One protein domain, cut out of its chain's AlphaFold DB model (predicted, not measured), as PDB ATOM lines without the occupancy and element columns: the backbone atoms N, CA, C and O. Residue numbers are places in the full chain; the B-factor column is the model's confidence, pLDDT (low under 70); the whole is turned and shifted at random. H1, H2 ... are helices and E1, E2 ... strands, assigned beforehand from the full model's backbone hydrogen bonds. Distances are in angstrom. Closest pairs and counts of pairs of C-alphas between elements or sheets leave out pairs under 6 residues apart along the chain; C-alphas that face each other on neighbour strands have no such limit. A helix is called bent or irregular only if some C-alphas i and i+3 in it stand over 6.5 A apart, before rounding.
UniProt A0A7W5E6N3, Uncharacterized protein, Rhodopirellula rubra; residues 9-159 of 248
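What this domain is: This is residues 9 to 159 of the 248 residues of an uncharacterized protein of Rhodopirellula rubra (UniProt A0A7W5E6N3). A strongly twisted sheet of seven short strands runs through the middle, with E3 and E4 near its core, H6 over one face and the other helices set round it. H1 and H3 run side by side, H1 off the sheet, while H4 and H5 pack together at one end of the longest axis. The printed part has 151 residues, with six named helices and seven named strands in the order H1 H2 E1 E2 H3 H4 H5 E3 E4 E5 E6 H6 E7; the sheet's order is E6 E5 E4 E3 E2 E1 E7, antiparallel throughout. The class is mixed, helices and strands; the whole is compact, with a radius of gyration of the C-alphas of 14.8 A and spans of 44 by 40 by 24 A.

Where its parts are: Find C-alpha 18 at (-30.443, -20.874, -31.285); from there H1 runs 18.5 A to residue 30. Next come H2, residues 39 to 45, E1, 49 to 51, and E2, 55 to 57. H3, residues 60 to 69, spans 14.3 A; H4, 71 to 83, spans 16.3 A and is irregular, with C-alphas 76 and 79 7.0 A apart. After H5, residues 94 to 98, look for E3, 101 to 106, 15.0 A long, then E4, 111 to 114, E5, 122 to 125, and E6, 133 to 135. H6, residues 139 to 149, spans 15.0 A, and E7, 156 to 158, ends at C-alpha 158, (-10.034, -20.503, -33.255).

How they stand to each other: Start in the sheet at E3 and E4, a hairpin with N 103 and O 112 2.8 A apart. E3 to E6 form a meander, each strand the antiparallel neighbour of the one before; between E4 and E5, N 113 and O 123 are within hydrogen-bond range at 2.8 A. On the other side of E3 is E2, with N 56 and O 105 at 2.7 A. H6 is on one face, making two layers, a sheet with a helix on one face; H2, H3 and H4 only graze the sheet. H1 touches H3 with residues 20 to 24 alone, at a shallow tilt of 28 degrees, the same way; the closest C-alphas, of Leu 24 and Pro 60, are 6.1 A apart. H4 touches H5, closest at C-alphas Ile 79 and Ile 94, 5.8 A. Every O i to N i+4 pair is within hydrogen-bond range in H1, H2, H3, H5 and H6, and 7 of 9 in H4.

The domain as a whole: The C-alphas farthest apart, of Leu 11 and Asp 84, are 44.1 A apart. The printed part has no cut, and no link is long. Look for pLDDT under 70 at residues 9 to 15, 52 to 53, 147 and 149 to 159.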
ATOM      1  N   VAL A   9     -13.042 -18.750 -40.635       47.16
ATOM      2  CA  VAL A   9     -13.460 -19.592 -39.523       47.16
ATOM      3  C   VAL A   9     -12.949 -21.012 -39.785       47.16
ATOM      4  O   VAL A   9     -13.175 -21.569 -40.863       47.16
ATOM      5  N   SER A  10     -12.201 -21.595 -38.844       46.94
ATOM      6  CA  SER A  10     -11.941 -23.044 -38.867       46.94
ATOM      7  C   SER A  10     -13.286 -23.775 -38.822       46.94
ATOM      8  O   SER A  10     -14.224 -23.247 -38.236       46.94
ATOM      9  N   LEU A  11     -13.412 -24.958 -39.438       42.28
ATOM     10  CA  LEU A  11     -14.656 -25.734 -39.335       42.28
ATOM     11  C   LEU A  11     -15.057 -25.841 -37.860       42.28
ATOM     12  O   LEU A  11     -14.288 -26.355 -37.049       42.28
ATOM     13  N   LEU A  12     -16.217 -25.273 -37.542       52.28
ATOM     14  CA  LEU A  12     -16.697 -25.128 -36.179       52.28
ATOM     15  C   LEU A  12     -17.074 -26.510 -35.657       52.28
ATOM     16  O   LEU A  12     -18.036 -27.114 -36.137       52.28
ATOM     17  N   ASP A  13     -16.324 -27.012 -34.678       44.47
ATOM     18  CA  ASP A  13     -16.742 -28.173 -33.895       44.47
ATOM     19  C   ASP A  13     -17.903 -27.731 -32.988       44.47
ATOM     20  O   ASP A  13     -17.710 -27.336 -31.845       44.47
ATOM     21  N   GLY A  14     -19.119 -27.750 -33.540       57.97
ATOM     22  CA  GLY A  14     -20.352 -27.395 -32.838       57.97
ATOM     23  C   GLY A  14     -20.678 -25.905 -32.916       57.97
ATOM     24  O   GLY A  14     -20.244 -25.106 -32.092       57.97
ATOM     25  N   LEU A  15     -21.499 -25.531 -33.899       67.19
ATOM     26  CA  LEU A  15     -22.159 -24.229 -33.893       67.19
ATOM     27  C   LEU A  15     -23.059 -24.100 -32.662       67.19
ATOM     28  O   LEU A  15     -23.776 -25.040 -32.309       67.19
ATOM     29  N   VAL A  16     -23.057 -22.918 -32.046       80.56
ATOM     30  CA  VAL A  16     -23.994 -22.612 -30.968       80.56
ATOM     31  C   VAL A  16     -25.406 -22.600 -31.550       80.56
ATOM     32  O   VAL A  16     -25.696 -21.873 -32.501       80.56
ATOM     33  N   THR A  17     -26.288 -23.430 -30.996       87.56
ATOM     34  CA  THR A  17     -27.678 -23.506 -31.447       87.56
ATOM     35  C   THR A  17     -28.468 -22.291 -30.966       87.56
ATOM     36  O   THR A  17     -28.177 -21.709 -29.918       87.56
ATOM     37  N   GLN A  18     -29.515 -21.928 -31.711       89.81
ATOM     38  CA  GLN A  18     -30.443 -20.874 -31.285       89.81
ATOM     39  C   GLN A  18     -31.090 -21.207 -29.933       89.81
ATOM     40  O   GLN A  18     -31.255 -20.318 -29.105       89.81
ATOM     41  N   ASP A  19     -31.352 -22.488 -29.659       91.94
ATOM     42  CA  ASP A  19     -31.889 -22.945 -28.373       91.94
ATOM     43  C   ASP A  19     -30.922 -22.681 -27.210       91.94
ATOM     44  O   ASP A  19     -31.340 -22.243 -26.138       91.94
ATOM     45  N   ALA A  20     -29.614 -22.891 -27.411       91.94
ATOM     46  CA  ALA A  20     -28.610 -22.618 -26.384       91.94
ATOM     47  C   ALA A  20     -28.535 -21.121 -26.042       91.94
ATOM     48  O   ALA A  20     -28.392 -20.766 -24.866       91.94
ATOM     49  N   ILE A  21     -28.670 -20.257 -27.055       93.88
ATOM     50  CA  ILE A  21     -28.738 -18.799 -26.884       93.88
ATOM     51  C   ILE A  21     -30.034 -18.389 -26.197       93.88
ATOM     52  O   ILE A  21     -29.981 -17.590 -25.269       93.88
ATOM     53  N   ALA A  22     -31.179 -18.931 -26.615       94.56
ATOM     54  CA  ALA A  22     -32.471 -18.629 -26.002       94.56
ATOM     55  C   ALA A  22     -32.487 -19.017 -24.516       94.56
ATOM     56  O   ALA A  22     -32.948 -18.241 -23.681       94.56
ATOM     57  N   GLY A  23     -31.902 -20.170 -24.172       95.06
ATOM     58  CA  GLY A  23     -31.711 -20.579 -22.782       95.06
ATOM     59  C   GLY A  23     -30.853 -19.584 -21.995       95.06
ATOM     60  O   GLY A  23     -31.241 -19.173 -20.907       95.06
ATOM     61  N   LEU A  24     -29.725 -19.136 -22.560       95.31
ATOM     62  CA  LEU A  24     -28.870 -18.137 -21.908       95.31
ATOM     63  C   LEU A  24     -29.599 -16.797 -21.746       95.31
ATOM     64  O   LEU A  24     -29.503 -16.181 -20.693       95.31
ATOM     65  N   ALA A  25     -30.325 -16.350 -22.771       95.00
ATOM     66  CA  ALA A  25     -31.082 -15.105 -22.734       95.00
ATOM     67  C   ALA A  25     -32.103 -15.108 -21.589       95.00
ATOM     68  O   ALA A  25     -32.171 -14.145 -20.835       95.00
ATOM     69  N   SER A  26     -32.836 -16.214 -21.421       94.12
ATOM     70  CA  SER A  26     -33.806 -16.375 -20.335       94.12
ATOM     71  C   SER A  26     -33.146 -16.370 -18.950       94.12
ATOM     72  O   SER A  26     -33.690 -15.785 -18.016       94.12
ATOM     73  N   GLU A  27     -31.971 -16.987 -18.805       93.19
ATOM     74  CA  GLU A  27     -31.210 -16.968 -17.547       93.19
ATOM     75  C   GLU A  27     -30.679 -15.566 -17.212       93.19
ATOM     76  O   GLU A  27     -30.729 -15.151 -16.057       93.19
ATOM     77  N   LEU A  28     -30.204 -14.824 -18.215       93.06
ATOM     78  CA  LEU A  28     -29.741 -13.446 -18.043       93.06
ATOM     79  C   LEU A  28     -30.894 -12.495 -17.699       93.06
ATOM     80  O   LEU A  28     -30.746 -11.648 -16.821       93.06
ATOM     81  N   GLU A  29     -32.062 -12.672 -18.318       92.44
ATOM     82  CA  GLU A  29     -33.265 -11.895 -18.001       92.44
ATOM     83  C   GLU A  29     -33.691 -12.087 -16.537       92.44
ATOM     84  O   GLU A  29     -34.060 -11.120 -15.870       92.44
ATOM     85  N   ALA A  30     -33.542 -13.300 -15.990       90.88
ATOM     86  CA  ALA A  30     -33.823 -13.583 -14.580       90.88
ATOM     87  C   ALA A  30     -32.915 -12.812 -13.598       90.88
ATOM     88  O   ALA A  30     -33.296 -12.622 -12.443       90.88
ATOM     89  N   VAL A  31     -31.746 -12.346 -14.052       88.69
ATOM     90  CA  VAL A  31     -30.826 -11.477 -13.293       88.69
ATOM     91  C   VAL A  31     -30.785 -10.042 -13.838       88.69
ATOM     92  O   VAL A  31     -29.870  -9.286 -13.530       88.69
ATOM     93  N   ASN A  32     -31.792  -9.649 -14.625       92.62
ATOM     94  CA  ASN A  32     -31.941  -8.316 -15.213       92.62
ATOM     95  C   ASN A  32     -30.777  -7.891 -16.134       92.62
ATOM     96  O   ASN A  32     -30.455  -6.710 -16.247       92.62
ATOM     97  N   ILE A  33     -30.143  -8.846 -16.815       92.44
ATOM     98  CA  ILE A  33     -29.086  -8.588 -17.796       92.44
ATOM     99  C   ILE A  33     -29.625  -8.857 -19.195       92.44
ATOM    100  O   ILE A  33     -30.224  -9.890 -19.477       92.44
ATOM    101  N   THR A  34     -29.381  -7.917 -20.103       93.94
ATOM    102  CA  THR A  34     -29.690  -8.094 -21.525       93.94
ATOM    103  C   THR A  34     -28.462  -8.620 -22.253       93.94
ATOM    104  O   THR A  34     -27.351  -8.149 -22.007       93.94
ATOM    105  N   LEU A  35     -28.660  -9.560 -23.181       94.00
ATOM    106  CA  LEU A  35     -27.585 -10.018 -24.060       94.00
ATOM    107  C   LEU A  35     -26.942  -8.833 -24.807       94.00
ATOM    108  O   LEU A  35     -27.672  -8.008 -25.363       94.00
ATOM    109  N   PRO A  36     -25.599  -8.767 -24.880       94.31
ATOM    110  CA  PRO A  36     -24.921  -7.736 -25.647       94.31
ATOM    111  C   PRO A  36     -25.345  -7.759 -27.113       94.31
ATOM    112  O   PRO A  36     -25.524  -8.826 -27.719       94.31
ATOM    113  N   VAL A  37     -25.447  -6.569 -27.705       92.38
ATOM    114  CA  VAL A  37     -25.749  -6.417 -29.130       92.38
ATOM    115  C   VAL A  37     -24.744  -7.227 -29.953       92.38
ATOM    116  O   VAL A  37     -23.536  -7.212 -29.716       92.38
ATOM    117  N   GLY A  38     -25.259  -7.995 -30.911       90.25
ATOM    118  CA  GLY A  38     -24.444  -8.801 -31.815       90.25
ATOM    119  C   GLY A  38     -23.922 -10.123 -31.243       90.25
ATOM    120  O   GLY A  38     -23.460 -10.930 -32.039       90.25
ATOM    121  N   TYR A  39     -24.038 -10.417 -29.940       92.94
ATOM    122  CA  TYR A  39     -23.508 -11.671 -29.372       92.94
ATOM    123  C   TYR A  39     -24.140 -12.921 -29.994       92.94
ATOM    124  O   TYR A  39     -23.429 -13.804 -30.465       92.94
ATOM    125  N   SER A  40     -25.477 -12.977 -30.063       91.69
ATOM    126  CA  SER A  40     -26.204 -14.100 -30.681       91.69
ATOM    127  C   SER A  40     -25.765 -14.328 -32.130       91.69
ATOM    128  O   SER A  40     -25.435 -15.448 -32.525       91.69
ATOM    129  N   GLN A  41     -25.689 -13.245 -32.910       85.88
ATOM    130  CA  GLN A  41     -25.229 -13.298 -34.294       85.88
ATOM    131  C   GLN A  41     -23.771 -13.768 -34.378       85.88
ATOM    132  O   GLN A  41     -23.455 -14.621 -35.203       85.88
ATOM    133  N   TYR A  42     -22.901 -13.254 -33.509       85.62
ATOM    134  CA  TYR A  42     -21.489 -13.609 -33.464       85.62
ATOM    135  C   TYR A  42     -21.317 -15.109 -33.213       85.62
ATOM    136  O   TYR A  42     -20.734 -15.808 -34.037       85.62
ATOM    137  N   VAL A  43     -21.882 -15.644 -32.128       85.38
ATOM    138  CA  VAL A  43     -21.644 -17.045 -31.744       85.38
ATOM    139  C   VAL A  43     -22.341 -18.057 -32.660       85.38
ATOM    140  O   VAL A  43     -21.908 -19.205 -32.738       85.38
ATOM    141  N   THR A  44     -23.386 -17.651 -33.391       82.50
ATOM    142  CA  THR A  44     -24.058 -18.507 -34.391       82.50
ATOM    143  C   THR A  44     -23.430 -18.460 -35.777       82.50
ATOM    144  O   THR A  44     -23.616 -19.402 -36.541       82.50
ATOM    145  N   GLN A  45     -22.709 -17.394 -36.129       76.69
ATOM    146  CA  GLN A  45     -22.062 -17.267 -37.442       76.69
ATOM    147  C   GLN A  45     -20.570 -17.605 -37.376       76.69
ATOM    148  O   GLN A  45     -20.054 -18.322 -38.230       76.69
ATOM    149  N   LEU A  46     -19.884 -17.128 -36.338       73.12
ATOM    150  CA  LEU A  46     -18.441 -17.282 -36.143       73.12
ATOM    151  C   LEU A  46     -18.066 -18.328 -35.094       73.12
ATOM    152  O   LEU A  46     -16.913 -18.751 -35.059       73.12
ATOM    153  N   GLY A  47     -19.009 -18.755 -34.254       77.19
ATOM    154  CA  GLY A  47     -18.733 -19.649 -33.130       77.19
ATOM    155  C   GLY A  47     -18.182 -18.926 -31.898       77.19
ATOM    156  O   GLY A  47     -18.104 -17.700 -31.835       77.19
ATOM    157  N   CYS A  48     -17.813 -19.709 -30.888       81.75
ATOM    158  CA  CYS A  48     -17.123 -19.249 -29.684       81.75
ATOM    159  C   CYS A  48     -15.627 -19.587 -29.750       81.75
ATOM    160  O   CYS A  48     -15.225 -20.481 -30.495       81.75
ATOM    161  N   GLY A  49     -14.810 -18.906 -28.945       78.62
ATOM    162  CA  GLY A  49     -13.362 -19.102 -28.904       78.62
ATOM    163  C   GLY A  49     -12.580 -17.833 -29.224       78.62
ATOM    164  O   GLY A  49     -13.060 -16.727 -29.007       78.62
ATOM    165  N   GLU A  50     -11.355 -17.998 -29.699       78.00
ATOM    166  CA  GLU A  50     -10.358 -16.942 -29.837       78.00
ATOM    167  C   GLU A  50     -10.332 -16.370 -31.259       78.00
ATOM    168  O   GLU A  50      -9.951 -17.035 -32.222       78.00
ATOM    169  N   LEU A  51     -10.746 -15.116 -31.391       77.12
ATOM    170  CA  LEU A  51     -10.581 -14.284 -32.570       77.12
ATOM    171  C   LEU A  51      -9.191 -13.656 -32.518       77.12
ATOM    172  O   LEU A  51      -8.901 -12.825 -31.654       77.12
ATOM    173  N   CYS A  52      -8.354 -14.037 -33.479       69.50
ATOM    174  CA  CYS A  52      -7.100 -13.364 -33.799       69.50
ATOM    175  C   CYS A  52      -6.064 -13.298 -32.670       69.50
ATOM    176  O   CYS A  52      -5.301 -12.341 -32.608       69.50
ATOM    177  N   ASP A  53      -6.060 -14.276 -31.765       69.19
ATOM    178  CA  ASP A  53      -5.267 -14.252 -30.528       69.19
ATOM    179  C   ASP A  53      -5.522 -13.002 -29.651       69.19
ATOM    180  O   ASP A  53      -4.714 -12.659 -28.793       69.19
ATOM    181  N   LEU A  54      -6.632 -12.288 -29.881       76.81
ATOM    182  CA  LEU A  54      -6.938 -11.004 -29.250       76.81
ATOM    183  C   LEU A  54      -8.204 -11.057 -28.414       76.81
ATOM    184  O   LEU A  54      -8.207 -10.519 -27.316       76.81
ATOM    185  N   LEU A  55      -9.268 -11.679 -28.922       85.50
ATOM    186  CA  LEU A  55     -10.575 -11.700 -28.273       85.50
ATOM    187  C   LEU A  55     -11.061 -13.133 -28.121       85.50
ATOM    188  O   LEU A  55     -11.379 -13.795 -29.100       85.50
ATOM    189  N   ARG A  56     -11.193 -13.604 -26.890       89.00
ATOM    190  CA  ARG A  56     -11.807 -14.884 -26.564       89.00
ATOM    191  C   ARG A  56     -13.269 -14.682 -26.190       89.00
ATOM    192  O   ARG A  56     -13.569 -14.254 -25.082       89.00
ATOM    193  N   VAL A  57     -14.170 -15.023 -27.103       90.69
ATOM    194  CA  VAL A  57     -15.621 -14.975 -26.887       90.69
ATOM    195  C   VAL A  57     -16.090 -16.254 -26.207       90.69
ATOM    196  O   VAL A  57     -15.856 -17.358 -26.713       90.69
ATOM    197  N   HIS A  58     -16.767 -16.107 -25.071       91.81
ATOM    198  CA  HIS A  58     -17.272 -17.236 -24.298       91.81
ATOM    199  C   HIS A  58     -18.454 -17.902 -25.009       91.81
ATOM    200  O   HIS A  58     -19.249 -17.253 -25.685       91.81
ATOM    201  N   SER A  59     -18.575 -19.221 -24.866       91.25
ATOM    202  CA  SER A  59     -19.793 -19.935 -25.262       91.25
ATOM    203  C   SER A  59     -20.924 -19.635 -24.270       91.25
ATOM    204  O   SER A  59     -20.642 -19.199 -23.151       91.25
ATOM    205  N   PRO A  60     -22.200 -19.934 -24.591       93.44
ATOM    206  CA  PRO A  60     -23.275 -19.781 -23.616       93.44
ATOM    207  C   PRO A  60     -23.028 -20.510 -22.293       93.44
ATOM    208  O   PRO A  60     -23.277 -19.950 -21.232       93.44
ATOM    209  N   ASP A  61     -22.465 -21.717 -22.342       90.31
ATOM    210  CA  ASP A  61     -22.091 -22.455 -21.132       90.31
ATOM    211  C   ASP A  61     -20.924 -21.800 -20.387       90.31
ATOM    212  O   ASP A  61     -20.916 -21.781 -19.157       90.31
ATOM    213  N   GLY A  62     -19.971 -21.210 -21.115       90.25
ATOM    214  CA  GLY A  62     -18.897 -20.405 -20.534       90.25
ATOM    215  C   GLY A  62     -19.432 -19.183 -19.791       90.25
ATOM    216  O   GLY A  62     -19.032 -18.945 -18.654       90.25
ATOM    217  N   VAL A  63     -20.398 -18.466 -20.375       93.88
ATOM    218  CA  VAL A  63     -21.069 -17.332 -19.719       93.88
ATOM    219  C   VAL A  63     -21.828 -17.800 -18.475       93.88
ATOM    220  O   VAL A  63     -21.664 -17.213 -17.411       93.88
ATOM    221  N   ARG A  64     -22.594 -18.900 -18.552       91.94
ATOM    222  CA  ARG A  64     -23.295 -19.482 -17.386       91.94
ATOM    223  C   ARG A  64     -22.350 -19.840 -16.250       91.94
ATOM    224  O   ARG A  64     -22.649 -19.590 -15.083       91.94
ATOM    225  N   HIS A  65     -21.227 -20.467 -16.588       87.56
ATOM    226  CA  HIS A  65     -20.195 -20.788 -15.617       87.56
ATOM    227  C   HIS A  65     -19.620 -19.506 -15.008       87.56
ATOM    228  O   HIS A  65     -19.505 -19.400 -13.789       87.56
ATOM    229  N   GLY A  66     -19.375 -18.500 -15.849       84.19
ATOM    230  CA  GLY A  66     -18.962 -17.164 -15.449       84.19
ATOM    231  C   GLY A  66     -19.901 -16.518 -14.434       84.19
ATOM    232  O   GLY A  66     -19.443 -16.098 -13.381       84.19
ATOM    233  N   ILE A  67     -21.215 -16.528 -14.669       86.44
ATOM    234  CA  ILE A  67     -22.208 -15.962 -13.736       86.44
ATOM    235  C   ILE A  67     -22.052 -16.543 -12.320       86.44
ATOM    236  O   ILE A  67     -22.178 -15.814 -11.336       86.44
ATOM    237  N   ARG A  68     -21.748 -17.842 -12.213       77.56
ATOM    238  CA  ARG A  68     -21.598 -18.545 -10.928       77.56
ATOM    239  C   ARG A  68     -20.241 -18.294 -10.268       77.56
ATOM    240  O   ARG A  68     -20.185 -18.142  -9.055       77.56
ATOM    241  N   GLU A  69     -19.169 -18.222 -11.056       78.81
ATOM    242  CA  GLU A  69     -17.788 -18.237 -10.548       78.81
ATOM    243  C   GLU A  69     -17.084 -16.863 -10.572       78.81
ATOM    244  O   GLU A  69     -16.099 -16.651  -9.864       78.81
ATOM    245  N   GLN A  70     -17.576 -15.885 -11.340       78.81
ATOM    246  CA  GLN A  70     -16.942 -14.563 -11.505       78.81
ATOM    247  C   GLN A  70     -17.092 -13.643 -10.290       78.81
ATOM    248  O   GLN A  70     -16.554 -12.538 -10.307       78.81
ATOM    249  N   GLY A  71     -17.789 -14.060  -9.225       82.19
ATOM    250  CA  GLY A  71     -17.867 -13.284  -7.977       82.19
ATOM    251  C   GLY A  71     -16.477 -12.885  -7.469       82.19
ATOM    252  O   GLY A  71     -16.223 -11.718  -7.192       82.19
ATOM    253  N   ARG A  72     -15.527 -13.825  -7.509       84.62
ATOM    254  CA  ARG A  72     -14.146 -13.566  -7.096       84.62
ATOM    255  C   ARG A  72     -13.427 -12.555  -7.992       84.62
ATOM    256  O   ARG A  72     -12.747 -11.674  -7.486       84.62
ATOM    257  N   LEU A  73     -13.582 -12.652  -9.315       85.25
ATOM    258  CA  LEU A  73     -12.942 -11.723 -10.259       85.25
ATOM    259  C   LEU A  73     -13.466 -10.288 -10.066       85.25
ATOM    260  O   LEU A  73     -12.687  -9.335 -10.065       85.25
ATOM    261  N   ARG A  74     -14.778 -10.147  -9.836       90.44
ATOM    262  CA  ARG A  74     -15.422  -8.868  -9.509       90.44
ATOM    263  C   ARG A  74     -14.824  -8.243  -8.253       90.44
ATOM    264  O   ARG A  74     -14.413  -7.086  -8.283       90.44
ATOM    265  N   GLU A  75     -14.744  -9.018  -7.177       90.69
ATOM    266  CA  GLU A  75     -14.279  -8.556  -5.866       90.69
ATOM    267  C   GLU A  75     -12.767  -8.302  -5.802       90.69
ATOM    268  O   GLU A  75     -12.334  -7.345  -5.160       90.69
ATOM    269  N   GLU A  76     -11.960  -9.134  -6.463       90.12
ATOM    270  CA  GLU A  76     -10.494  -9.060  -6.410       90.12
ATOM    271  C   GLU A  76      -9.899  -8.116  -7.463       90.12
ATOM    272  O   GLU A  76      -8.781  -7.636  -7.278       90.12
ATOM    273  N   SER A  77     -10.609  -7.848  -8.565       91.19
ATOM    274  CA  SER A  77     -10.060  -7.080  -9.689       91.19
ATOM    275  C   SER A  77     -10.933  -5.907 -10.108       91.19
ATOM    276  O   SER A  77     -10.463  -4.771 -10.062       91.19
ATOM    277  N   TRP A  78     -12.191  -6.134 -10.493       94.94
ATOM    278  CA  TRP A  78     -12.978  -5.069 -11.124       94.94
ATOM    279  C   TRP A  78     -13.370  -3.963 -10.143       94.94
ATOM    280  O   TRP A  78     -13.140  -2.783 -10.400       94.94
ATOM    281  N   ILE A  79     -13.934  -4.335  -8.992       95.69
ATOM    282  CA  ILE A  79     -14.362  -3.377  -7.970       95.69
ATOM    283  C   ILE A  79     -13.164  -2.589  -7.413       95.69
ATOM    284  O   ILE A  79     -13.266  -1.362  -7.351       95.69
ATOM    285  N   PRO A  80     -12.025  -3.220  -7.052       94.88
ATOM    286  CA  PRO A  80     -10.815  -2.489  -6.681       94.88
ATOM    287  C   PRO A  80     -10.324  -1.547  -7.779       94.88
ATOM    288  O   PRO A  80     -10.022  -0.399  -7.476       94.88
ATOM    289  N   GLY A  81     -10.324  -1.973  -9.047       93.69
ATOM    290  CA  GLY A  81      -9.897  -1.128 -10.166       93.69
ATOM    291  C   GLY A  81     -10.669   0.191 -10.251       93.69
ATOM    292  O   GLY A  81     -10.069   1.257 -10.400       93.69
ATOM    293  N   LEU A  82     -11.992   0.139 -10.064       95.00
ATOM    294  CA  LEU A  82     -12.832   1.337 -10.051       95.00
ATOM    295  C   LEU A  82     -12.698   2.135  -8.744       95.00
ATOM    296  O   LEU A  82     -12.571   3.357  -8.776       95.00
ATOM    297  N   ARG A  83     -12.727   1.460  -7.589       95.81
ATOM    298  CA  ARG A  83     -12.694   2.091  -6.257       95.81
ATOM    299  C   ARG A  83     -11.365   2.788  -5.974       95.81
ATOM    300  O   ARG A  83     -11.355   3.875  -5.401       95.81
ATOM    301  N   ASP A  84     -10.266   2.152  -6.356       95.12
ATOM    302  CA  ASP A  84      -8.907   2.584  -6.037       95.12
ATOM    303  C   ASP A  84      -8.344   3.521  -7.128       95.12
ATOM    304  O   ASP A  84      -7.198   3.964  -7.041       95.12
ATOM    305  N   GLY A  85      -9.162   3.861  -8.134       91.38
ATOM    306  CA  GLY A  85      -8.856   4.867  -9.153       91.38
ATOM    307  C   GLY A  85      -7.832   4.417 -10.194       91.38
ATOM    308  O   GLY A  85      -7.079   5.248 -10.697       91.38
ATOM    309  N   TRP A  86      -7.763   3.118 -10.507       93.50
ATOM    310  CA  TRP A  86      -6.904   2.615 -11.590       93.50
ATOM    311  C   TRP A  86      -7.429   3.024 -12.962       93.50
ATOM    312  O   TRP A  86      -6.652   3.170 -13.909       93.50
ATOM    313  N   TRP A  87      -8.744   3.214 -13.051       96.19
ATOM    314  CA  TRP A  87      -9.408   3.695 -14.246       96.19
ATOM    315  C   TRP A  87      -9.792   5.167 -14.143       96.19
ATOM    316  O   TRP A  87     -10.102   5.684 -13.067       96.19
ATOM    317  N   ASP A  88      -9.790   5.830 -15.297       95.62
ATOM    318  CA  ASP A  88     -10.263   7.198 -15.445       95.62
ATOM    319  C   ASP A  88     -11.746   7.292 -15.045       95.62
ATOM    320  O   ASP A  88     -12.488   6.308 -15.169       95.62
ATOM    321  N   PRO A  89     -12.223   8.472 -14.599       93.56
ATOM    322  CA  PRO A  89     -13.632   8.669 -14.289       93.56
ATOM    323  C   PRO A  89     -14.532   8.204 -15.437       93.56
ATOM    324  O   PRO A  89     -14.426   8.682 -16.567       93.56
ATOM    325  N   CYS A  90     -15.439   7.280 -15.134       94.38
ATOM    326  CA  CYS A  90     -16.359   6.698 -16.099       94.38
ATOM    327  C   CYS A  90     -17.784   6.672 -15.535       94.38
ATOM    328  O   CYS A  90     -18.043   7.092 -14.407       94.38
ATOM    329  N   LYS A  91     -18.734   6.195 -16.343       95.94
ATOM    330  CA  LYS A  91     -20.144   6.117 -15.941       95.94
ATOM    331  C   LYS A  91     -20.490   4.881 -15.104       95.94
ATOM    332  O   LYS A  91     -21.575   4.859 -14.524       95.94
ATOM    333  N   LEU A  92     -19.615   3.872 -15.073       96.81
ATOM    334  CA  LEU A  92     -19.833   2.648 -14.301       96.81
ATOM    335  C   LEU A  92     -19.689   2.925 -12.801       96.81
ATOM    336  O   LEU A  92     -18.834   3.707 -12.387       96.81
ATOM    337  N   THR A  93     -20.525   2.281 -11.991       97.00
ATOM    338  CA  THR A  93     -20.420   2.287 -10.524       97.00
ATOM    339  C   THR A  93     -19.980   0.925  -9.995       97.00
ATOM    340  O   THR A  93     -19.923  -0.063 -10.727       97.00
ATOM    341  N   ILE A  94     -19.667   0.856  -8.699       96.25
ATOM    342  CA  ILE A  94     -19.315  -0.406  -8.032       96.25
ATOM    343  C   ILE A  94     -20.480  -1.401  -8.115       96.25
ATOM    344  O   ILE A  94     -20.257  -2.594  -8.320       96.25
ATOM    345  N   GLU A  95     -21.717  -0.918  -8.010       95.19
ATOM    346  CA  GLU A  95     -22.926  -1.734  -8.147       95.19
ATOM    347  C   GLU A  95     -23.030  -2.332  -9.554       95.19
ATOM    348  O   GLU A  95     -23.273  -3.529  -9.684       95.19
ATOM    349  N   ASP A  96     -22.737  -1.552 -10.606       96.25
ATOM    350  CA  ASP A  96     -22.725  -2.095 -11.970       96.25
ATOM    351  C   ASP A  96     -21.719  -3.237 -12.121       96.25
ATOM    352  O   ASP A  96     -22.012  -4.223 -12.792       96.25
ATOM    353  N   LEU A  97     -20.531  -3.108 -11.518       95.38
ATOM    354  CA  LEU A  97     -19.489  -4.134 -11.577       95.38
ATOM    355  C   LEU A  97     -19.828  -5.360 -10.726       95.38
ATOM    356  O   LEU A  97     -19.447  -6.471 -11.086       95.38
ATOM    357  N   SER A  98     -20.558  -5.174  -9.626       92.81
ATOM    358  CA  SER A  98     -21.004  -6.260  -8.744       92.81
ATOM    359  C   SER A  98     -21.981  -7.193  -9.457       92.81
ATOM    360  O   SER A  98     -21.877  -8.411  -9.322       92.81
ATOM    361  N   ASP A  99     -22.847  -6.637 -10.303       92.00
ATOM    362  CA  ASP A  99     -23.846  -7.395 -11.063       92.00
ATOM    363  C   ASP A  99     -23.424  -7.663 -12.516       92.00
ATOM    364  O   ASP A  99     -24.180  -8.235 -13.298       92.00
ATOM    365  N   ALA A 100     -22.207  -7.275 -12.903       94.69
ATOM    366  CA  ALA A 100     -21.719  -7.477 -14.259       94.69
ATOM    367  C   ALA A 100     -21.470  -8.958 -14.582       94.69
ATOM    368  O   ALA A 100     -21.120  -9.767 -13.713       94.69
ATOM    369  N   VAL A 101     -21.604  -9.285 -15.867       95.00
ATOM    370  CA  VAL A 101     -21.311 -10.598 -16.449       95.00
ATOM    371  C   VAL A 101     -20.339 -10.424 -17.605       95.00
ATOM    372  O   VAL A 101     -20.561  -9.595 -18.489       95.00
ATOM    373  N   GLU A 102     -19.268 -11.214 -17.607       95.62
ATOM    374  CA  GLU A 102     -18.294 -11.225 -18.698       95.62
ATOM    375  C   GLU A 102     -18.754 -12.130 -19.848       95.62
ATOM    376  O   GLU A 102     -19.134 -13.286 -19.645       95.62
ATOM    377  N   PHE A 103     -18.659 -11.614 -21.072       95.69
ATOM    378  CA  PHE A 103     -18.986 -12.323 -22.311       95.69
ATOM    379  C   PHE A 103     -17.757 -12.658 -23.153       95.69
ATOM    380  O   PHE A 103     -17.814 -13.547 -24.005       95.69
ATOM    381  N   ALA A 104     -16.652 -11.952 -22.936       94.25
ATOM    382  CA  ALA A 104     -15.387 -12.233 -23.587       94.25
ATOM    383  C   ALA A 104     -14.216 -11.722 -22.746       94.25
ATOM    384  O   ALA A 104     -14.392 -10.892 -21.857       94.25
ATOM    385  N   SER A 105     -13.015 -12.180 -23.067       92.88
ATOM    386  CA  SER A 105     -11.773 -11.651 -22.507       92.88
ATOM    387  C   SER A 105     -10.713 -11.471 -23.586       92.88
ATOM    388  O   SER A 105     -10.827 -12.054 -24.666       92.88
ATOM    389  N   SER A 106      -9.690 -10.659 -23.326       89.12
ATOM    390  CA  SER A 106      -8.540 -10.532 -24.223       89.12
ATOM    391  C   SER A 106      -7.370 -11.420 -23.804       89.12
ATOM    392  O   SER A 106      -7.287 -11.876 -22.661       89.12
ATOM    393  N   ALA A 107      -6.427 -11.649 -24.722       81.50
ATOM    394  CA  ALA A 107      -5.173 -12.339 -24.399       81.50
ATOM    395  C   ALA A 107      -4.301 -11.565 -23.394       81.50
ATOM    396  O   ALA A 107      -3.532 -12.172 -22.648       81.50
ATOM    397  N   GLU A 108      -4.468 -10.244 -23.334       83.25
ATOM    398  CA  GLU A 108      -3.789  -9.368 -22.377       83.25
ATOM    399  C   GLU A 108      -4.479  -9.373 -20.998       83.25
ATOM    400  O   GLU A 108      -3.904  -8.952 -19.991       83.25
ATOM    401  N   GLY A 109      -5.678  -9.956 -20.908       88.88
ATOM    402  CA  GLY A 109      -6.450 -10.082 -19.674       88.88
ATOM    403  C   GLY A 109      -7.458  -8.959 -19.453       88.88
ATOM    404  O   GLY A 109      -7.852  -8.738 -18.311       88.88
ATOM    405  N   ASP A 110      -7.865  -8.262 -20.513       93.19
ATOM    406  CA  ASP A 110      -8.998  -7.336 -20.468       93.19
ATOM    407  C   ASP A 110     -10.309  -8.129 -20.393       93.19
ATOM    408  O   ASP A 110     -10.428  -9.207 -20.986       93.19
ATOM    409  N   SER A 111     -11.302  -7.591 -19.689       95.19
ATOM    410  CA  SER A 111     -12.619  -8.221 -19.530       95.19
ATOM    411  C   SER A 111     -13.677  -7.461 -20.320       95.19
ATOM    412  O   SER A 111     -13.796  -6.247 -20.179       95.19
ATOM    413  N   PHE A 112     -14.492  -8.166 -21.104       96.06
ATOM    414  CA  PHE A 112     -15.616  -7.583 -21.839       96.06
ATOM    415  C   PHE A 112     -16.929  -7.940 -21.149       96.06
ATOM    416  O   PHE A 112     -17.361  -9.098 -21.181       96.06
ATOM    417  N   ILE A 113     -17.568  -6.952 -20.530       96.12
ATOM    418  CA  ILE A 113     -18.689  -7.154 -19.611       96.12
ATOM    419  C   ILE A 113     -19.966  -6.444 -20.063       96.12
ATOM    420  O   ILE A 113     -19.924  -5.412 -20.732       96.12
ATOM    421  N   CYS A 114     -21.108  -6.966 -19.623       95.56
ATOM    422  CA  CYS A 114     -22.382  -6.250 -19.604       95.56
ATOM    423  C   CYS A 114     -22.887  -6.153 -18.169       95.56
ATOM    424  O   CYS A 114     -22.675  -7.063 -17.369       95.56
ATOM    425  N   CYS A 115     -23.606  -5.080 -17.863       94.56
ATOM    426  CA  CYS A 115     -24.221  -4.858 -16.559       94.56
ATOM    427  C   CYS A 115     -25.701  -4.468 -16.714       94.56
ATOM    428  O   CYS A 115     -26.082  -3.905 -17.748       94.56
ATOM    429  N   PRO A 116     -26.549  -4.739 -15.700       93.94
ATOM    430  CA  PRO A 116     -28.001  -4.543 -15.788       93.94
ATOM    431  C   PRO A 116     -28.436  -3.138 -16.222       93.94
ATOM    432  O   PRO A 116     -29.401  -2.970 -16.966       93.94
ATOM    433  N   ARG A 117     -27.710  -2.106 -15.774       95.06
ATOM    434  CA  ARG A 117     -28.063  -0.700 -16.008       95.06
ATOM    435  C   ARG A 117     -27.890  -0.253 -17.461       95.06
ATOM    436  O   ARG A 117     -28.565   0.680 -17.891       95.06
ATOM    437  N   PHE A 118     -27.014  -0.907 -18.220       94.00
ATOM    438  CA  PHE A 118     -26.655  -0.521 -19.584       94.00
ATOM    439  C   PHE A 118     -27.006  -1.645 -20.564       94.00
ATOM    440  O   PHE A 118     -26.139  -2.339 -21.097       94.00
ATOM    441  N   ALA A 119     -28.309  -1.835 -20.780       88.94
ATOM    442  CA  ALA A 119     -28.851  -2.917 -21.594       88.94
ATOM    443  C   ALA A 119     -28.172  -3.022 -22.972       88.94
ATOM    444  O   ALA A 119     -28.107  -2.054 -23.731       88.94
ATOM    445  N   GLY A 120     -27.663  -4.216 -23.291       86.38
ATOM    446  CA  GLY A 120     -27.060  -4.539 -24.585       86.38
ATOM    447  C   GLY A 120     -25.699  -3.887 -24.865       86.38
ATOM    448  O   GLY A 120     -25.085  -4.214 -25.882       86.38
ATOM    449  N   THR A 121     -25.217  -3.009 -23.982       93.62
ATOM    450  CA  THR A 121     -23.928  -2.320 -24.118       93.62
ATOM    451  C   THR A 121     -22.812  -3.197 -23.572       93.62
ATOM    452  O   THR A 121     -22.953  -3.782 -22.498       93.62
ATOM    453  N   LEU A 122     -21.697  -3.275 -24.296       95.69
ATOM    454  CA  LEU A 122     -20.510  -4.005 -23.861       95.69
ATOM    455  C   LEU A 122     -19.437  -3.011 -23.402       95.69
ATOM    456  O   LEU A 122     -19.184  -2.018 -24.081       95.69
ATOM    457  N   PHE A 123     -18.796  -3.284 -22.271       96.75
ATOM    458  CA  PHE A 123     -17.676  -2.500 -21.748       96.75
ATOM    459  C   PHE A 123     -16.408  -3.338 -21.743       96.75
ATOM    460  O   PHE A 123     -16.454  -4.491 -21.331       96.75
ATOM    461  N   GLU A 124     -15.285  -2.757 -22.148       96.00
ATOM    462  CA  GLU A 124     -13.959  -3.345 -21.943       96.00
ATOM    463  C   GLU A 124     -13.342  -2.732 -20.695       96.00
ATOM    464  O   GLU A 124     -13.140  -1.519 -20.618       96.00
ATOM    465  N   LEU A 125     -13.069  -3.590 -19.718       96.38
ATOM    466  CA  LEU A 125     -12.305  -3.282 -18.524       96.38
ATOM    467  C   LEU A 125     -10.837  -3.596 -18.819       96.38
ATOM    468  O   LEU A 125     -10.459  -4.774 -18.818       96.38
ATOM    469  N   PRO A 126     -10.014  -2.577 -19.106       94.38
ATOM    470  CA  PRO A 126      -8.637  -2.808 -19.478       94.38
ATOM    471  C   PRO A 126      -7.788  -3.190 -18.272       94.38
ATOM    472  O   PRO A 126      -7.922  -2.627 -17.181       94.38
ATOM    473  N   ARG A 127      -6.835  -4.092 -18.495       91.31
ATOM    474  CA  ARG A 127      -5.819  -4.448 -17.500       91.31
ATOM    475  C   ARG A 127      -4.629  -3.489 -17.506       91.31
ATOM    476  O   ARG A 127      -4.006  -3.267 -16.469       91.31
ATOM    477  N   HIS A 128      -4.281  -2.968 -18.681       89.00
ATOM    478  CA  HIS A 128      -3.028  -2.241 -18.912       89.00
ATOM    479  C   HIS A 128      -3.208  -0.767 -19.302       89.00
ATOM    480  O   HIS A 128      -2.219  -0.083 -19.561       89.00
ATOM    481  N   CYS A 129      -4.438  -0.253 -19.315       91.38
ATOM    482  CA  CYS A 129      -4.706   1.173 -19.475       91.38
ATOM    483  C   CYS A 129      -5.792   1.647 -18.501       91.38
ATOM    484  O   CYS A 129      -6.452   0.839 -17.853       91.38
ATOM    485  N   SER A 130      -5.935   2.964 -18.360       93.31
ATOM    486  CA  SER A 130      -6.879   3.581 -17.422       93.31
ATOM    487  C   SER A 130      -8.271   3.785 -18.023       93.31
ATOM    488  O   SER A 130      -9.247   3.917 -17.294       93.31
ATOM    489  N   SER A 131      -8.408   3.818 -19.346       96.00
ATOM    490  CA  SER A 131      -9.669   4.212 -19.975       96.00
ATOM    491  C   SER A 131     -10.550   3.001 -20.282       96.00
ATOM    492  O   SER A 131     -10.257   2.234 -21.196       96.00
ATOM    493  N   ILE A 132     -11.662   2.864 -19.556       96.38
ATOM    494  CA  ILE A 132     -12.722   1.899 -19.881       96.38
ATOM    495  C   ILE A 132     -13.359   2.286 -21.216       96.38
ATOM    496  O   ILE A 132     -13.783   3.431 -21.400       96.38
ATOM    497  N   LEU A 133     -13.440   1.326 -22.136       94.94
ATOM    498  CA  LEU A 133     -14.048   1.531 -23.450       94.94
ATOM    499  C   LEU A 133     -15.490   1.030 -23.459       94.94
ATOM    500  O   LEU A 133     -15.830   0.036 -22.819       94.94
ATOM    501  N   GLU A 134     -16.336   1.730 -24.208       95.31
ATOM    502  CA  GLU A 134     -17.751   1.417 -24.373       95.31
ATOM    503  C   GLU A 134     -18.054   1.076 -25.832       95.31
ATOM    504  O   GLU A 134     -17.717   1.841 -26.739       95.31
ATOM    505  N   TYR A 135     -18.755  -0.038 -26.032       93.69
ATOM    506  CA  TYR A 135     -19.171  -0.536 -27.335       93.69
ATOM    507  C   TYR A 135     -20.696  -0.569 -27.434       93.69
ATOM    508  O   TYR A 135     -21.360  -1.514 -26.989       93.69
ATOM    509  N   ASN A 136     -21.259   0.471 -28.047       89.81
ATOM    510  CA  ASN A 136     -22.708   0.637 -28.199       89.81
ATOM    511  C   ASN A 136     -23.310  -0.373 -29.183       89.81
ATOM    512  O   ASN A 136     -24.472  -0.749 -29.052       89.81
ATOM    513  N   ASN A 137     -22.516  -0.846 -30.149       86.88
ATOM    514  CA  ASN A 137     -22.925  -1.908 -31.072       86.88
ATOM    515  C   ASN A 137     -22.386  -3.292 -30.655       86.88
ATOM    516  O   ASN A 137     -22.369  -4.228 -31.463       86.88
ATOM    517  N   GLY A 138     -21.949  -3.424 -29.397       88.94
ATOM    518  CA  GLY A 138     -21.521  -4.673 -28.776       88.94
ATOM    519  C   GLY A 138     -20.450  -5.412 -29.579       88.94
ATOM    520  O   GLY A 138     -19.441  -4.839 -29.989       88.94
ATOM    521  N   PHE A 139     -20.678  -6.700 -29.835       86.56
ATOM    522  CA  PHE A 139     -19.696  -7.579 -30.480       86.56
ATOM    523  C   PHE A 139     -19.377  -7.220 -31.934       86.56
ATOM    524  O   PHE A 139     -18.345  -7.650 -32.447       86.56
ATOM    525  N   ILE A 140     -20.222  -6.432 -32.604       83.62
ATOM    526  CA  ILE A 140     -19.938  -5.968 -33.967       83.62
ATOM    527  C   ILE A 140     -18.737  -5.014 -33.948       83.62
ATOM    528  O   ILE A 140     -17.804  -5.184 -34.730       83.62
ATOM    529  N   GLU A 141     -18.721  -4.058 -33.016       84.50
ATOM    530  CA  GLU A 141     -17.618  -3.099 -32.886       84.50
ATOM    531  C   GLU A 141     -16.329  -3.758 -32.406       84.50
ATOM    532  O   GLU A 141     -15.258  -3.430 -32.915       84.50
ATOM    533  N   VAL A 142     -16.418  -4.704 -31.467       82.88
ATOM    534  CA  VAL A 142     -15.231  -5.409 -30.967       82.88
ATOM    535  C   VAL A 142     -14.596  -6.257 -32.070       82.88
ATOM    536  O   VAL A 142     -13.379  -6.232 -32.234       82.88
ATOM    537  N   ALA A 143     -15.398  -6.951 -32.881       76.31
ATOM    538  CA  ALA A 143     -14.880  -7.707 -34.018       76.31
ATOM    539  C   ALA A 143     -14.183  -6.793 -35.043       76.31
ATOM    540  O   ALA A 143     -13.064  -7.084 -35.471       76.31
ATOM    541  N   ASP A 144     -14.800  -5.656 -35.381       77.94
ATOM    542  CA  ASP A 144     -14.203  -4.659 -36.273       77.94
ATOM    543  C   ASP A 144     -12.913  -4.063 -35.689       77.94
ATOM    544  O   ASP A 144     -11.959  -3.796 -36.422       77.94
ATOM    545  N   LEU A 145     -12.853  -3.862 -34.369       77.00
ATOM    546  CA  LEU A 145     -11.655  -3.398 -33.678       77.00
ATOM    547  C   LEU A 145     -10.538  -4.439 -33.734       77.00
ATOM    548  O   LEU A 145      -9.404  -4.070 -34.028       77.00
ATOM    549  N   CYS A 146     -10.838  -5.717 -33.498       74.44
ATOM    550  CA  CYS A 146      -9.870  -6.800 -33.666       74.44
ATOM    551  C   CYS A 146      -9.335  -6.824 -35.099       74.44
ATOM    552  O   CYS A 146      -8.123  -6.857 -35.293       74.44
ATOM    553  N   ALA A 147     -10.210  -6.715 -36.104       69.25
ATOM    554  CA  ALA A 147      -9.798  -6.659 -37.505       69.25
ATOM    555  C   ALA A 147      -8.906  -5.443 -37.813       69.25
ATOM    556  O   ALA A 147      -7.950  -5.567 -38.575       69.25
ATOM    557  N   LYS A 148      -9.186  -4.279 -37.208       70.75
ATOM    558  CA  LYS A 148      -8.359  -3.071 -37.348       70.75
ATOM    559  C   LYS A 148      -7.018  -3.207 -36.643       70.75
ATOM    560  O   LYS A 148      -6.009  -3.026 -37.299       70.75
ATOM    561  N   ARG A 149      -6.989  -3.554 -35.348       67.94
ATOM    562  CA  ARG A 149      -5.758  -3.674 -34.535       67.94
ATOM    563  C   ARG A 149      -4.750  -4.648 -35.140       67.94
ATOM    564  O   ARG A 149      -3.558  -4.531 -34.881       67.94
ATOM    565  N   MET A 150      -5.225  -5.602 -35.929       63.25
ATOM    566  CA  MET A 150      -4.354  -6.557 -36.581       63.25
ATOM    567  C   MET A 150      -3.536  -5.998 -37.728       63.25
ATOM    568  O   MET A 150      -2.549  -6.666 -37.982       63.25
ATOM    569  N   GLU A 151      -3.931  -4.877 -38.368       54.03
ATOM    570  CA  GLU A 151      -3.387  -4.129 -39.543       54.03
ATOM    571  C   GLU A 151      -2.594  -4.911 -40.629       54.03
ATOM    572  O   GLU A 151      -2.784  -4.684 -41.823       54.03
ATOM    573  N   HIS A 152      -1.733  -5.844 -40.236       48.75
ATOM    574  CA  HIS A 152      -0.840  -6.705 -41.003       48.75
ATOM    575  C   HIS A 152      -1.121  -8.222 -40.881       48.75
ATOM    576  O   HIS A 152      -0.640  -8.986 -41.717       48.75
ATOM    577  N   ASP A 153      -1.901  -8.681 -39.893       51.66
ATOM    578  CA  ASP A 153      -2.253 -10.098 -39.719       51.66
ATOM    579  C   ASP A 153      -3.632 -10.427 -40.331       51.66
ATOM    580  O   ASP A 153      -4.604  -9.680 -40.218       51.66
ATOM    581  N   PHE A 154      -3.741 -11.587 -40.986       56.16
ATOM    582  CA  PHE A 154      -5.002 -12.075 -41.553       56.16
ATOM    583  C   PHE A 154      -5.997 -12.429 -40.424       56.16
ATOM    584  O   PHE A 154      -5.661 -13.287 -39.606       56.16
ATOM    585  N   PRO A 155      -7.222 -11.868 -40.373       60.09
ATOM    586  CA  PRO A 155      -8.157 -12.128 -39.279       60.09
ATOM    587  C   PRO A 155      -8.719 -13.559 -39.315       60.09
ATOM    588  O   PRO A 155      -9.199 -14.049 -40.345       60.09
ATOM    589  N   PHE A 156      -8.672 -14.256 -38.178       62.25
ATOM    590  CA  PHE A 156      -9.057 -15.664 -38.061       62.25
ATOM    591  C   PHE A 156      -9.748 -15.981 -36.732       62.25
ATOM    592  O   PHE A 156      -9.468 -15.353 -35.721       62.25
ATOM    593  N   MET A 157     -10.576 -17.027 -36.715       65.81
ATOM    594  CA  MET A 157     -11.209 -17.554 -35.495       65.81
ATOM    595  C   MET A 157     -10.635 -18.940 -35.131       65.81
ATOM    596  O   MET A 157     -10.339 -19.749 -36.024       65.81
ATOM    597  N   ASP A 158     -10.443 -19.216 -33.839       68.00
ATOM    598  CA  ASP A 158     -10.034 -20.503 -33.255       68.00
ATOM    599  C   ASP A 158     -11.045 -20.970 -32.204       68.00
ATOM    600  O   ASP A 158     -11.300 -20.271 -31.232       68.00
ATOM    601  N   THR A 159     -11.603 -22.168 -32.348       60.16
ATOM    602  CA  THR A 159     -12.616 -22.691 -31.418       60.16
ATOM    603  C   THR A 159     -12.037 -23.395 -30.185       60.16
ATOM    604  O   THR A 159     -12.787 -23.995 -29.420       60.16
TER     605      THR A 159